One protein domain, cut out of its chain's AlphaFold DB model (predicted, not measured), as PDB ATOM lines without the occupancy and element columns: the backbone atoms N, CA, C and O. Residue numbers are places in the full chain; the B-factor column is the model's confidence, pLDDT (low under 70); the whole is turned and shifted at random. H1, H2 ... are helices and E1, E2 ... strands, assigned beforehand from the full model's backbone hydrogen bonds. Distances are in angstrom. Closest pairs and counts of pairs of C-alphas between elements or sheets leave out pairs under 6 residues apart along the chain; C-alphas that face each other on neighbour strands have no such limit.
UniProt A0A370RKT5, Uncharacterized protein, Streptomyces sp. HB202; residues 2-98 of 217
ATOM      1  N   GLU A   2     210.345 152.946 301.124       71.81
ATOM      2  CA  GLU A   2     208.954 152.893 300.620       71.81
ATOM      3  C   GLU A   2     208.401 154.227 300.107       71.81
ATOM      4  O   GLU A   2     207.777 154.246 299.056       71.81
ATOM      5  N   MET A   3     208.687 155.350 300.775       73.81
ATOM      6  CA  MET A   3     208.195 156.669 300.338       73.81
ATOM      7  C   MET A   3     208.693 157.036 298.922       73.81
ATOM      8  O   MET A   3     207.894 157.338 298.050       73.81
ATOM      9  N   LYS A   4     209.992 156.833 298.646       77.38
ATOM     10  CA  LYS A   4     210.610 157.013 297.312       77.38
ATOM     11  C   LYS A   4     210.153 156.007 296.250       77.38
ATOM     12  O   LYS A   4     210.498 156.150 295.076       77.38
ATOM     13  N   ARG A   5     209.529 154.900 296.655       78.81
ATOM     14  CA  ARG A   5     208.946 153.921 295.730       78.81
ATOM     15  C   ARG A   5     207.536 154.361 295.351       78.81
ATOM     16  O   ARG A   5     207.229 154.379 294.172       78.81
ATOM     17  N   ARG A   6     206.762 154.804 296.341       83.44
ATOM     18  CA  ARG A   6     205.408 155.328 296.168       83.44
ATOM     19  C   ARG A   6     205.380 156.602 295.322       83.44
ATOM     20  O   ARG A   6     204.630 156.659 294.367       83.44
ATOM     21  N   GLU A   7     206.295 157.542 295.570       85.62
ATOM     22  CA  GLU A   7     206.453 158.748 294.732       85.62
ATOM     23  C   GLU A   7     206.746 158.413 293.262       85.62
ATOM     24  O   GLU A   7     206.219 159.060 292.367       85.62
ATOM     25  N   ARG A   8     207.559 157.378 293.003       83.94
ATOM     26  CA  ARG A   8     207.857 156.923 291.635       83.94
ATOM     27  C   ARG A   8     206.681 156.206 290.981       83.94
ATOM     28  O   ARG A   8     206.506 156.332 289.778       83.94
ATOM     29  N   GLU A   9     205.919 155.437 291.754       89.25
ATOM     30  CA  GLU A   9     204.699 154.781 291.278       89.25
ATOM     31  C   GLU A   9     203.642 155.839 290.912       89.25
ATOM     32  O   GLU A   9     203.106 155.791 289.808       89.25
ATOM     33  N   ASP A  10     203.447 156.857 291.756       89.56
ATOM     34  CA  ASP A  10     202.520 157.968 291.505       89.56
ATOM     35  C   ASP A  10     202.953 158.820 290.290       89.56
ATOM     36  O   ASP A  10     202.128 159.154 289.438       89.56
ATOM     37  N   GLU A  11     204.249 159.134 290.163       90.50
ATOM     38  CA  GLU A  11     204.804 159.853 289.004       90.50
ATOM     39  C   GLU A  11     204.642 159.049 287.705       90.50
ATOM     40  O   GLU A  11     204.269 159.599 286.668       90.50
ATOM     41  N   GLN A  12     204.873 157.733 287.752       92.00
ATOM     42  CA  GLN A  12     204.708 156.863 286.593       92.00
ATOM     43  C   GLN A  12     203.241 156.771 286.154       92.00
ATOM     44  O   GLN A  12     202.977 156.824 284.954       92.00
ATOM     45  N   THR A  13     202.300 156.665 287.095       93.06
ATOM     46  CA  THR A  13     200.863 156.678 286.789       93.06
ATOM     47  C   THR A  13     200.444 158.009 286.175       93.06
ATOM     48  O   THR A  13     199.820 158.014 285.120       93.06
ATOM     49  N   TYR A  14     200.877 159.136 286.748       92.75
ATOM     50  CA  TYR A  14     200.591 160.459 286.189       92.75
ATOM     51  C   TYR A  14     201.103 160.615 284.747       92.75
ATOM     52  O   TYR A  14     200.388 161.107 283.874       92.75
ATOM     53  N   LEU A  15     202.334 160.169 284.470       93.00
ATOM     54  CA  LEU A  15     202.896 160.217 283.119       93.00
ATOM     55  C   LEU A  15     202.155 159.291 282.145       93.00
ATOM     56  O   LEU A  15     202.012 159.641 280.976       93.00
ATOM     57  N   GLN A  16     201.690 158.125 282.601       93.38
ATOM     58  CA  GLN A  16     200.884 157.214 281.784       93.38
ATOM     59  C   GLN A  16     199.530 157.829 281.429       93.38
ATOM     60  O   GLN A  16     199.165 157.819 280.253       93.38
ATOM     61  N   ASP A  17     198.843 158.420 282.403       94.00
ATOM     62  CA  ASP A  17     197.559 159.090 282.186       94.00
ATOM     63  C   ASP A  17     197.707 160.247 281.187       94.00
ATOM     64  O   ASP A  17     196.934 160.350 280.234       94.00
ATOM     65  N   LEU A  18     198.762 161.060 281.329       93.75
ATOM     66  CA  LEU A  18     199.048 162.164 280.410       93.75
ATOM     67  C   LEU A  18     199.344 161.682 278.978       93.75
ATOM     68  O   LEU A  18     198.946 162.326 278.001       93.75
ATOM     69  N   VAL A  19     200.053 160.558 278.832       93.12
ATOM     70  CA  VAL A  19     200.336 159.951 277.522       93.12
ATOM     71  C   VAL A  19     199.054 159.439 276.873       93.12
ATOM     72  O   VAL A  19     198.860 159.664 275.678       93.12
ATOM     73  N   GLU A  20     198.175 158.781 277.626       93.62
ATOM     74  CA  GLU A  20     196.904 158.281 277.099       93.62
ATOM     75  C   GLU A  20     195.946 159.422 276.731       93.62
ATOM     76  O   GLU A  20     195.371 159.405 275.643       93.62
ATOM     77  N   GLU A  21     195.854 160.472 277.549       94.19
ATOM     78  CA  GLU A  21     195.087 161.678 277.214       94.19
ATOM     79  C   GLU A  21     195.604 162.329 275.922       94.19
ATOM     80  O   GLU A  21     194.834 162.631 275.006       94.19
ATOM     81  N   SER A  22     196.928 162.462 275.792       91.44
ATOM     82  CA  SER A  22     197.557 163.019 274.589       91.44
ATOM     83  C   SER A  22     197.305 162.157 273.345       91.44
ATOM     84  O   SER A  22     197.098 162.690 272.253       91.44
ATOM     85  N   ARG A  23     197.298 160.825 273.489       91.06
ATOM     86  CA  ARG A  23     196.976 159.884 272.401       91.06
ATOM     87  C   ARG A  23     195.529 160.018 271.951       91.06
ATOM     88  O   ARG A  23     195.280 160.053 270.745       91.06
ATOM     89  N   HIS A  24     194.599 160.133 272.894       93.25
ATOM     90  CA  HIS A  24     193.190 160.362 272.592       93.25
ATOM     91  C   HIS A  24     192.980 161.689 271.857       93.25
ATOM     92  O   HIS A  24     192.388 161.697 270.779       93.25
ATOM     93  N   ALA A  25     193.549 162.784 272.364       92.69
ATOM     94  CA  ALA A  25     193.450 164.096 271.726       92.69
ATOM     95  C   ALA A  25     194.053 164.110 270.306       92.69
ATOM     96  O   ALA A  25     193.506 164.732 269.387       92.69
ATOM     97  N   LEU A  26     195.170 163.399 270.099       92.12
ATOM     98  CA  LEU A  26     195.770 163.235 268.777       92.12
ATOM     99  C   LEU A  26     194.835 162.476 267.829       92.12
ATOM    100  O   LEU A  26     194.631 162.928 266.703       92.12
ATOM    101  N   ALA A  27     194.259 161.356 268.273       91.81
ATOM    102  CA  ALA A  27     193.347 160.551 267.464       91.81
ATOM    103  C   ALA A  27     192.095 161.344 267.053       91.81
ATOM    104  O   ALA A  27     191.728 161.338 265.879       91.81
ATOM    105  N   GLU A  28     191.493 162.093 267.980       94.88
ATOM    106  CA  GLU A  28     190.347 162.968 267.693       94.88
ATOM    107  C   GLU A  28     190.699 164.062 266.680       94.88
ATOM    108  O   GLU A  28     189.950 164.326 265.735       94.88
ATOM    109  N   THR A  29     191.874 164.676 266.834       93.62
ATOM    110  CA  THR A  29     192.354 165.701 265.902       93.62
ATOM    111  C   THR A  29     192.584 165.115 264.509       93.62
ATOM    112  O   THR A  29     192.178 165.715 263.510       93.62
ATOM    113  N   GLN A  30     193.214 163.940 264.425       94.38
ATOM    114  CA  GLN A  30     193.430 163.242 263.159       94.38
ATOM    115  C   GLN A  30     192.100 162.888 262.486       94.38
ATOM    116  O   GLN A  30     191.950 163.116 261.286       94.38
ATOM    117  N   GLU A  31     191.118 162.394 263.236       94.62
ATOM    118  CA  GLU A  31     189.809 162.064 262.674       94.62
ATOM    119  C   GLU A  31     189.079 163.312 262.166       94.62
ATOM    120  O   GLU A  31     188.626 163.337 261.022       94.62
ATOM    121  N   SER A  32     189.096 164.410 262.927       95.12
ATOM    122  CA  SER A  32     188.505 165.674 262.470       95.12
ATOM    123  C   SER A  32     189.160 166.200 261.184       95.12
ATOM    124  O   SER A  32     188.479 166.734 260.304       95.12
ATOM    125  N   ILE A  33     190.482 166.051 261.038       94.00
ATOM    126  CA  ILE A  33     191.186 166.416 259.799       94.00
ATOM    127  C   ILE A  33     190.720 165.529 258.642       94.00
ATOM    128  O   ILE A  33     190.394 166.063 257.578       94.00
ATOM    129  N   LYS A  34     190.645 164.205 258.839       94.38
ATOM    130  CA  LYS A  34     190.152 163.276 257.812       94.38
ATOM    131  C   LYS A  34     188.754 163.659 257.361       94.38
ATOM    132  O   LYS A  34     188.555 163.853 256.167       94.38
ATOM    133  N   GLU A  35     187.813 163.834 258.284       94.44
ATOM    134  CA  GLU A  35     186.426 164.199 257.978       94.44
ATOM    135  C   GLU A  35     186.334 165.496 257.164       94.44
ATOM    136  O   GLU A  35     185.591 165.583 256.182       94.44
ATOM    137  N   ARG A  36     187.134 166.510 257.517       93.00
ATOM    138  CA  ARG A  36     187.179 167.780 256.776       93.00
ATOM    139  C   ARG A  36     187.688 167.598 255.351       93.00
ATOM    140  O   ARG A  36     187.112 168.180 254.428       93.00
ATOM    141  N   VAL A  37     188.753 166.816 255.164       93.25
ATOM    142  CA  VAL A  37     189.319 166.535 253.836       93.25
ATOM    143  C   VAL A  37     188.353 165.674 253.017       93.25
ATOM    144  O   VAL A  37     188.100 166.001 251.859       93.25
ATOM    145  N   HIS A  38     187.738 164.656 253.625       94.62
ATOM    146  CA  HIS A  38     186.677 163.842 253.033       94.62
ATOM    147  C   HIS A  38     185.537 164.711 252.502       94.62
ATOM    148  O   HIS A  38     185.244 164.687 251.306       94.62
ATOM    149  N   GLY A  39     184.955 165.555 253.357       94.00
ATOM    150  CA  GLY A  39     183.861 166.436 252.960       94.00
ATOM    151  C   GLY A  39     184.272 167.441 251.879       94.00
ATOM    152  O   GLY A  39     183.460 167.798 251.027       94.00
ATOM    153  N   ALA A  40     185.525 167.907 251.875       93.06
ATOM    154  CA  ALA A  40     186.032 168.758 250.800       93.06
ATOM    155  C   ALA A  40     186.107 168.007 249.464       93.06
ATOM    156  O   ALA A  40     185.538 168.480 248.484       93.06
ATOM    157  N   LEU A  41     186.748 166.837 249.424       95.31
ATOM    158  CA  LEU A  41     186.891 166.038 248.204       95.31
ATOM    159  C   LEU A  41     185.543 165.548 247.666       95.31
ATOM    160  O   LEU A  41     185.339 165.543 246.454       95.31
ATOM    161  N   GLU A  42     184.600 165.206 248.542       95.62
ATOM    162  CA  GLU A  42     183.238 164.838 248.152       95.62
ATOM    163  C   GLU A  42     182.506 166.002 247.469       95.62
ATOM    164  O   GLU A  42     181.927 165.822 246.397       95.62
ATOM    165  N   ARG A  43     182.591 167.223 248.017       94.62
ATOM    166  CA  ARG A  43     182.021 168.412 247.359       94.62
ATOM    167  C   ARG A  43     182.642 168.653 245.983       94.62
ATOM    168  O   ARG A  43     181.910 168.955 245.043       94.62
ATOM    169  N   ILE A  44     183.961 168.487 245.854       95.00
ATOM    170  CA  ILE A  44     184.659 168.616 244.565       95.00
ATOM    171  C   ILE A  44     184.162 167.550 243.586       95.00
ATOM    172  O   ILE A  44     183.817 167.886 242.458       95.00
ATOM    173  N   SER A  45     184.067 166.290 244.018       95.69
ATOM    174  CA  SER A  45     183.572 165.181 243.195       95.69
ATOM    175  C   SER A  45     182.142 165.423 242.708       95.69
ATOM    176  O   SER A  45     181.852 165.263 241.525       95.69
ATOM    177  N   ASN A  46     181.252 165.882 243.591       94.75
ATOM    178  CA  ASN A  46     179.865 166.184 243.242       94.75
ATOM    179  C   ASN A  46     179.768 167.326 242.228       94.75
ATOM    180  O   ASN A  46     179.018 167.239 241.255       94.75
ATOM    181  N   GLN A  47     180.558 168.382 242.421       91.75
ATOM    182  CA  GLN A  47     180.589 169.511 241.501       91.75
ATOM    183  C   GLN A  47     181.198 169.132 240.145       91.75
ATOM    184  O   GLN A  47     180.719 169.582 239.103       91.75
ATOM    185  N   LEU A  48     182.220 168.277 240.144       92.56
ATOM    186  CA  LEU A  48     182.830 167.738 238.934       92.56
ATOM    187  C   LEU A  48     181.824 166.914 238.127       92.56
ATOM    188  O   LEU A  48     181.715 167.103 236.912       92.56
ATOM    189  N   ASN A  49     181.065 166.047 238.803       93.19
ATOM    190  CA  ASN A  49     180.002 165.270 238.181       93.19
ATOM    191  C   ASN A  49     178.906 166.177 237.613       93.19
ATOM    192  O   ASN A  49     178.441 165.957 236.501       93.19
ATOM    193  N   LEU A  50     178.519 167.233 238.339       89.75
ATOM    194  CA  LEU A  50     177.519 168.189 237.867       89.75
ATOM    195  C   LEU A  50     177.960 168.875 236.566       89.75
ATOM    196  O   LEU A  50     177.159 168.964 235.636       89.75
ATOM    197  N   LEU A  51     179.220 169.315 236.480       85.69
ATOM    198  CA  LEU A  51     179.768 169.932 235.268       85.69
ATOM    199  C   LEU A  51     179.720 168.964 234.075       85.69
ATOM    200  O   LEU A  51     179.208 169.337 233.025       85.69
ATOM    201  N   HIS A  52     180.148 167.713 234.260       85.56
ATOM    202  CA  HIS A  52     180.149 166.704 233.189       85.56
ATOM    203  C   HIS A  52     178.746 166.207 232.811       85.56
ATOM    204  O   HIS A  52     178.482 165.909 231.646       85.56
ATOM    205  N   SER A  53     177.811 166.164 233.765       86.44
ATOM    206  CA  SER A  53     176.439 165.703 233.520       86.44
ATOM    207  C   SER A  53     175.671 166.615 232.567       86.44
ATOM    208  O   SER A  53     174.831 166.133 231.805       86.44
ATOM    209  N   LYS A  54     176.008 167.915 232.539       79.38
ATOM    210  CA  LYS A  54     175.464 168.883 231.572       79.38
ATOM    211  C   LYS A  54     175.830 168.510 230.127       79.38
ATOM    212  O   LYS A  54     175.099 168.866 229.208       79.38
ATOM    213  N   GLU A  55     176.915 167.763 229.943       76.94
ATOM    214  CA  GLU A  55     177.420 167.290 228.651       76.94
ATOM    215  C   GLU A  55     177.038 165.823 228.363       76.94
ATOM    216  O   GLU A  55     177.375 165.288 227.309       76.94
ATOM    217  N   GLY A  56     176.306 165.160 229.271       82.75
ATOM    218  CA  GLY A  56     175.894 163.758 229.127       82.75
ATOM    219  C   GLY A  56     176.930 162.728 229.597       82.75
ATOM    220  O   GLY A  56     176.800 161.545 229.274       82.75
ATOM    221  N   TYR A  57     177.933 163.159 230.366       87.94
ATOM    222  CA  TYR A  57     178.989 162.308 230.920       87.94
ATOM    223  C   TYR A  57     178.943 162.282 232.452       87.94
ATOM    224  O   TYR A  57     178.348 163.147 233.091       87.94
ATOM    225  N   ALA A  58     179.607 161.301 233.056       90.94
ATOM    226  CA  ALA A  58     179.832 161.231 234.496       90.94
ATOM    227  C   ALA A  58     181.319 161.375 234.829       90.94
ATOM    228  O   ALA A  58     182.187 160.954 234.057       90.94
ATOM    229  N   ALA A  59     181.601 161.928 236.003       93.19
ATOM    230  CA  ALA A  59     182.949 162.046 236.540       93.19
ATOM    231  C   ALA A  59     182.927 161.981 238.067       93.19
ATOM    232  O   ALA A  59     181.970 162.435 238.690       93.19
ATOM    233  N   ASP A  60     183.979 161.433 238.670       95.75
ATOM    234  CA  ASP A  60     184.127 161.387 240.123       95.75
ATOM    235  C   ASP A  60     185.591 161.430 240.572       95.75
ATOM    236  O   ASP A  60     186.527 161.420 239.766       95.75
ATOM    237  N   LEU A  61     185.775 161.520 241.888       96.00
ATOM    238  CA  LEU A  61     187.065 161.387 242.546       96.00
ATOM    239  C   LEU A  61     187.048 160.154 243.445       96.00
ATOM    240  O   LEU A  61     186.276 160.084 244.401       96.00
ATOM    241  N   VAL A  62     187.952 159.213 243.188       95.25
ATOM    242  CA  VAL A  62     188.276 158.151 244.145       95.25
ATOM    243  C   VAL A  62     189.440 158.629 244.985       95.25
ATOM    244  O   VAL A  62     190.453 159.051 244.437       95.25
ATOM    245  N   TYR A  63     189.330 158.558 246.305       95.25
ATOM    246  CA  TYR A  63     190.403 159.021 247.171       95.25
ATOM    247  C   TYR A  63     190.599 158.138 248.401       95.25
ATOM    248  O   TYR A  63     189.681 157.459 248.858       95.25
ATOM    249  N   ASN A  64     191.815 158.171 248.939       94.75
ATOM    250  CA  ASN A  64     192.194 157.535 250.195       94.75
ATOM    251  C   ASN A  64     193.047 158.505 251.024       94.75
ATOM    252  O   ASN A  64     193.949 159.146 250.481       94.75
ATOM    253  N   ILE A  65     192.763 158.609 252.323       94.50
ATOM    254  CA  ILE A  65     193.430 159.539 253.242       94.50
ATOM    255  C   ILE A  65     194.018 158.731 254.396       94.50
ATOM    256  O   ILE A  65     193.280 158.104 255.154       94.50
ATOM    257  N   SER A  66     195.338 158.776 254.561       93.00
ATOM    258  CA  SER A  66     196.020 158.157 255.696       93.00
ATOM    259  C   SER A  66     196.669 159.210 256.588       93.00
ATOM    260  O   SER A  66     197.387 160.100 256.124       93.00
ATOM    261  N   ALA A  67     196.389 159.090 257.887       92.50
ATOM    262  CA  ALA A  67     197.027 159.886 258.926       92.50
ATOM    263  C   ALA A  67     198.472 159.412 259.150       92.50
ATOM    264  O   ALA A  67     198.774 158.242 258.897       92.50
ATOM    265  N   PRO A  68     199.363 160.292 259.628       92.88
ATOM    266  CA  PRO A  68     200.728 159.909 259.948       92.88
ATOM    267  C   PRO A  68     200.770 158.939 261.138       92.88
ATOM    268  O   PRO A  68     200.140 159.177 262.169       92.88
ATOM    269  N   GLU A  69     201.545 157.861 261.000       89.25
ATOM    270  CA  GLU A  69     201.751 156.845 262.049       89.25
ATOM    271  C   GLU A  69     202.785 157.275 263.108       89.25
ATOM    272  O   GLU A  69     202.873 156.683 264.181       89.25
ATOM    273  N   SER A  70     203.572 158.314 262.818       89.19
ATOM    274  CA  SER A  70     204.590 158.873 263.710       89.19
ATOM    275  C   SER A  70     204.575 160.403 263.675       89.19
ATOM    276  O   SER A  70     204.012 161.006 262.763       89.19
ATOM    277  N   ALA A  71     205.222 161.047 264.650       83.62
ATOM    278  CA  ALA A  71     205.304 162.511 264.727       83.62
ATOM    279  C   ALA A  71     206.039 163.154 263.533       83.62
ATOM    280  O   ALA A  71     205.785 164.308 263.203       83.62
ATOM    281  N   GLU A  72     206.933 162.406 262.882       89.75
ATOM    282  CA  GLU A  72     207.651 162.829 261.671       89.75
ATOM    283  C   GLU A  72     206.927 162.404 260.382       89.75
ATOM    284  O   GLU A  72     207.341 162.757 259.276       89.75
ATOM    285  N   GLY A  73     205.851 161.624 260.515       89.44
ATOM    286  CA  GLY A  73     205.059 161.137 259.399       89.44
ATOM    287  C   GLY A  73     204.316 162.261 258.681       89.44
ATOM    288  O   GLY A  73     204.013 163.315 259.242       89.44
ATOM    289  N   GLN A  74     203.971 162.009 257.422       92.81
ATOM    290  CA  GLN A  74     203.199 162.937 256.602       92.81
ATOM    291  C   GLN A  74     201.775 162.426 256.400       92.81
ATOM    292  O   GLN A  74     201.526 161.223 256.337       92.81
ATOM    293  N   TRP A  75     200.843 163.363 256.251       94.06
ATOM    294  CA  TRP A  75     199.521 163.059 255.720       94.06
ATOM    295  C   TRP A  75     199.643 162.663 254.253       94.06
ATOM    296  O   TRP A  75     200.228 163.400 253.461       94.06
ATOM    297  N   ILE A  76     199.055 161.527 253.887       94.50
ATOM    298  CA  ILE A  76     199.011 161.084 252.494       94.50
ATOM    299  C   ILE A  76     197.557 161.122 252.043       94.50
ATOM    300  O   ILE A  76     196.690 160.463 252.615       94.50
ATOM    301  N   CYS A  77     197.297 161.910 251.004       94.50
ATOM    302  CA  CYS A  77     196.017 161.951 250.320       94.50
ATOM    303  C   CYS A  77     196.242 161.504 248.878       94.50
ATOM    304  O   CYS A  77     196.850 162.217 248.082       94.50
ATOM    305  N   HIS A  78     195.783 160.299 248.558       94.50
ATOM    306  CA  HIS A  78     195.827 159.774 247.204       94.50
ATOM    307  C   HIS A  78     194.481 160.042 246.538       94.50
ATOM    308  O   HIS A  78     193.464 159.566 247.034       94.50
ATOM    309  N   VAL A  79     194.470 160.786 245.433       94.56
ATOM    310  CA  VAL A  79     193.251 161.154 244.701       94.56
ATOM    311  C   VAL A  79     193.397 160.725 243.249       94.56
ATOM    312  O   VAL A  79     194.357 161.095 242.580       94.56
ATOM    313  N   VAL A  80     192.429 159.954 242.764       93.81
ATOM    314  CA  VAL A  80     192.339 159.462 241.390       93.81
ATOM    315  C   VAL A  80     191.057 160.007 240.774       93.81
ATOM    316  O   VAL A  80     189.968 159.503 241.065       93.81
ATOM    317  N   PRO A  81     191.160 161.035 239.924       92.88
ATOM    318  CA  PRO A  81     190.034 161.478 239.127       92.88
ATOM    319  C   PRO A  81     189.650 160.418 238.092       92.88
ATOM    320  O   PRO A  81     190.527 159.803 237.472       92.88
ATOM    321  N   ARG A  82     188.347 160.224 237.883       93.06
ATOM    322  CA  ARG A  82     187.816 159.341 236.842       93.06
ATOM    323  C   ARG A  82     186.722 160.034 236.045       93.06
ATOM    324  O   ARG A  82     185.951 160.818 236.594       93.06
ATOM    325  N   TRP A  83     186.617 159.710 234.761       90.69
ATOM    326  CA  TRP A  83     185.572 160.250 233.890       90.69
ATOM    327  C   TRP A  83     185.111 159.259 232.827       90.69
ATOM    328  O   TRP A  83     185.819 158.323 232.450       90.69
ATOM    329  N   GLN A  84     183.895 159.473 232.332       89.56
ATOM    330  CA  GLN A  84     183.360 158.775 231.172       89.56
ATOM    331  C   GLN A  84     183.843 159.444 229.888       89.56
ATOM    332  O   GLN A  84     183.730 160.654 229.725       89.56
ATOM    333  N   ARG A  85     184.337 158.642 228.943       80.44
ATOM    334  CA  ARG A  85     184.735 159.134 227.610       80.44
ATOM    335  C   ARG A  85     183.602 159.133 226.594       80.44
ATOM    336  O   ARG A  85     183.645 159.889 225.637       80.44
ATOM    337  N   ASN A  86     182.626 158.252 226.797       82.31
ATOM    338  CA  ASN A  86     181.449 158.095 225.952       82.31
ATOM    339  C   ASN A  86     180.206 158.130 226.851       82.31
ATOM    340  O   ASN A  86     180.273 157.580 227.959       82.31
ATOM    341  N   PRO A  87     179.080 158.698 226.386       80.62
ATOM    342  CA  PRO A  87     177.838 158.685 227.150       80.62
ATOM    343  C   PRO A  87     177.434 157.246 227.503       80.62
ATOM    344  O   PRO A  87     177.362 156.381 226.629       80.62
ATOM    345  N   GLY A  88     177.216 156.974 228.792       81.19
ATOM    346  CA  GLY A  88     176.859 155.638 229.294       81.19
ATOM    347  C   GLY A  88     178.011 154.625 229.389       81.19
ATOM    348  O   GLY A  88     177.768 153.465 229.714       81.19
ATOM    349  N   GLY A  89     179.256 155.032 229.119       84.31
ATOM    350  CA  GLY A  89     180.443 154.185 229.278       84.31
ATOM    351  C   GLY A  89     180.884 153.996 230.738       84.31
ATOM    352  O   GLY A  89     180.317 154.566 231.669       84.31
ATOM    353  N   SER A  90     181.944 153.213 230.955       87.56
ATOM    354  CA  SER A  90     182.574 153.104 232.276       87.56
ATOM    355  C   SER A  90     183.371 154.363 232.631       87.56
ATOM    356  O   SER A  90     183.906 155.044 231.753       87.56
ATOM    357  N   LEU A  91     183.481 154.644 233.930       89.94
ATOM    358  CA  LEU A  91     184.430 155.626 234.453       89.94
ATOM    359  C   LEU A  91     185.849 155.073 234.300       89.94
ATOM    360  O   LEU A  91     186.141 153.967 234.757       89.94
ATOM    361  N   LEU A  92     186.715 155.840 233.650       89.06
ATOM    362  CA  LEU A  92     188.121 155.508 233.459       89.06
ATOM    363  C   LEU A  92     188.979 156.465 234.272       89.06
ATOM    364  O   LEU A  92     188.704 157.662 234.314       89.06
ATOM    365  N   SER A  93     190.014 155.919 234.902       87.38
ATOM    366  CA  SER A  93     191.025 156.696 235.610       87.38
ATOM    367  C   SER A  93     191.797 157.606 234.657       87.38
ATOM    368  O   SER A  93     191.929 157.311 233.464       87.38
ATOM    369  N   TYR A  94     192.316 158.708 235.197       81.94
ATOM    370  CA  TYR A  94     193.028 159.711 234.406       81.94
ATOM    371  C   TYR A  94     194.287 159.189 233.698       81.94
ATOM    372  O   TYR A  94     194.669 159.724 232.662       81.94
ATOM    373  N   ASP A  95     194.910 158.145 234.241       79.38
ATOM    374  CA  ASP A  95     196.126 157.501 233.739       79.38
ATOM    375  C   ASP A  95     195.867 156.551 232.558       79.38
ATOM    376  O   ASP A  95     196.803 156.101 231.892       79.38
ATOM    377  N   ALA A  96     194.602 156.251 232.255       81.25
ATOM    378  CA  ALA A  96     194.259 155.466 231.082       81.25
ATOM    379  C   ALA A  96     194.635 156.242 229.801       81.25
ATOM    380  O   ALA A  96     194.245 157.406 229.666       81.25
ATOM    381  N   PRO A  97     195.284 155.617 228.794       74.75
ATOM    382  CA  PRO A  97     195.714 156.301 227.571       74.75
ATOM    383  C   PRO A  97     194.573 157.090 226.927       74.75
ATOM    384  O   PRO A  97     193.534 156.513 226.596       74.75
ATOM    385  N   THR A  98     194.729 158.407 226.795       70.25
ATOM    386  CA  THR A  98     193.696 159.323 226.291       70.25
ATOM    387  C   THR A  98     194.280 160.332 225.306       70.25
ATOM    388  O   THR A  98     195.496 160.458 225.172       70.25
TER     389      THR A  98
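Overview. This is residues 2 to 98 of the 217 residues of an uncharacterized protein of Streptomyces sp. HB202 (UniProt A0A370RKT5). One very long helix, H1, makes the length of this model, and a small sheet of three strands folds back along its last part, covering one side of it like a narrow slab. Residues 2 to 26, of which 3 to 26 belong to H1, stick out free beyond the sheet as a long arm. The printed part has 97 residues, with one named helix and then three named strands, H1 E1 E2 E3 along the chain; the sheet's order is E1 - E2 - E3, all antiparallel, and the class is mixed, helices and strands. The whole is extended, with a radius of gyration of the C-alphas of 23.4 A, and its C-alphas span 80 by 24 by 17 A.

Along the chain. Find C-alpha 3 at (208.195, 156.669, 300.338); from there H1, residues 3 to 53, runs 74.5 A to C-alpha 53 at (176.439, 165.703, 233.520). After the turn, look for E1, residues 59 to 66, which runs 23.5 A. E2, residues 76 to 84, comes back over 26.6 A. E3, residues 91 to 93, is 6.8 A long and ends at C-alpha 93, at (191.025, 156.696, 235.610).

Arrangement. Begin with H1, which is on one face of the sheet at a height over the sheet of 5.8 A, the two making two layers, a helix on one face of a sheet. H1 lies over E1 and runs along the strands, at 9 degrees to E1 on the local plane; it is only just not over E2, on which 2 of its C-alphas fall. The closest C-alphas of H1 and E1 are those of Asn 49 and Ala 59, 4.7 A apart. H1 and E2 are near each other, with 13 pairs of C-alphas within 10 A. In the helix backbone, 46 of 47 O i to N i+4 pairs are within hydrogen-bond range. E1, E2 and E3 form a meander, each strand the antiparallel neighbour of the one before. In the hairpin of E1 and E2, at 166 degrees between directions, look at N 62 and O 80, 2.9 A, and N 80 and O 62, 2.7 A, both within hydrogen-bond range. In the hairpin of E2 and E3, at 135 degrees, N 92 and O 83 are within that range at 2.9 A. E1 and E3 are the edge strands, and E2 is the inner one.

Size, cuts and confidence. Look at the C-alphas of Glu 2 and Pro 87, the two farthest apart, at 80.0 A: the outline is a rod. Without residues 2 to 26, the body of 72 residues spans 46 by 24 by 12 A. The link from H1 to E1 is tight, those from E1 to E2 and from E2 to E3 are short, and there is no long link. The printed part has no cut. The mean pLDDT of the printed part is 89.8, and no printed residue is under 70.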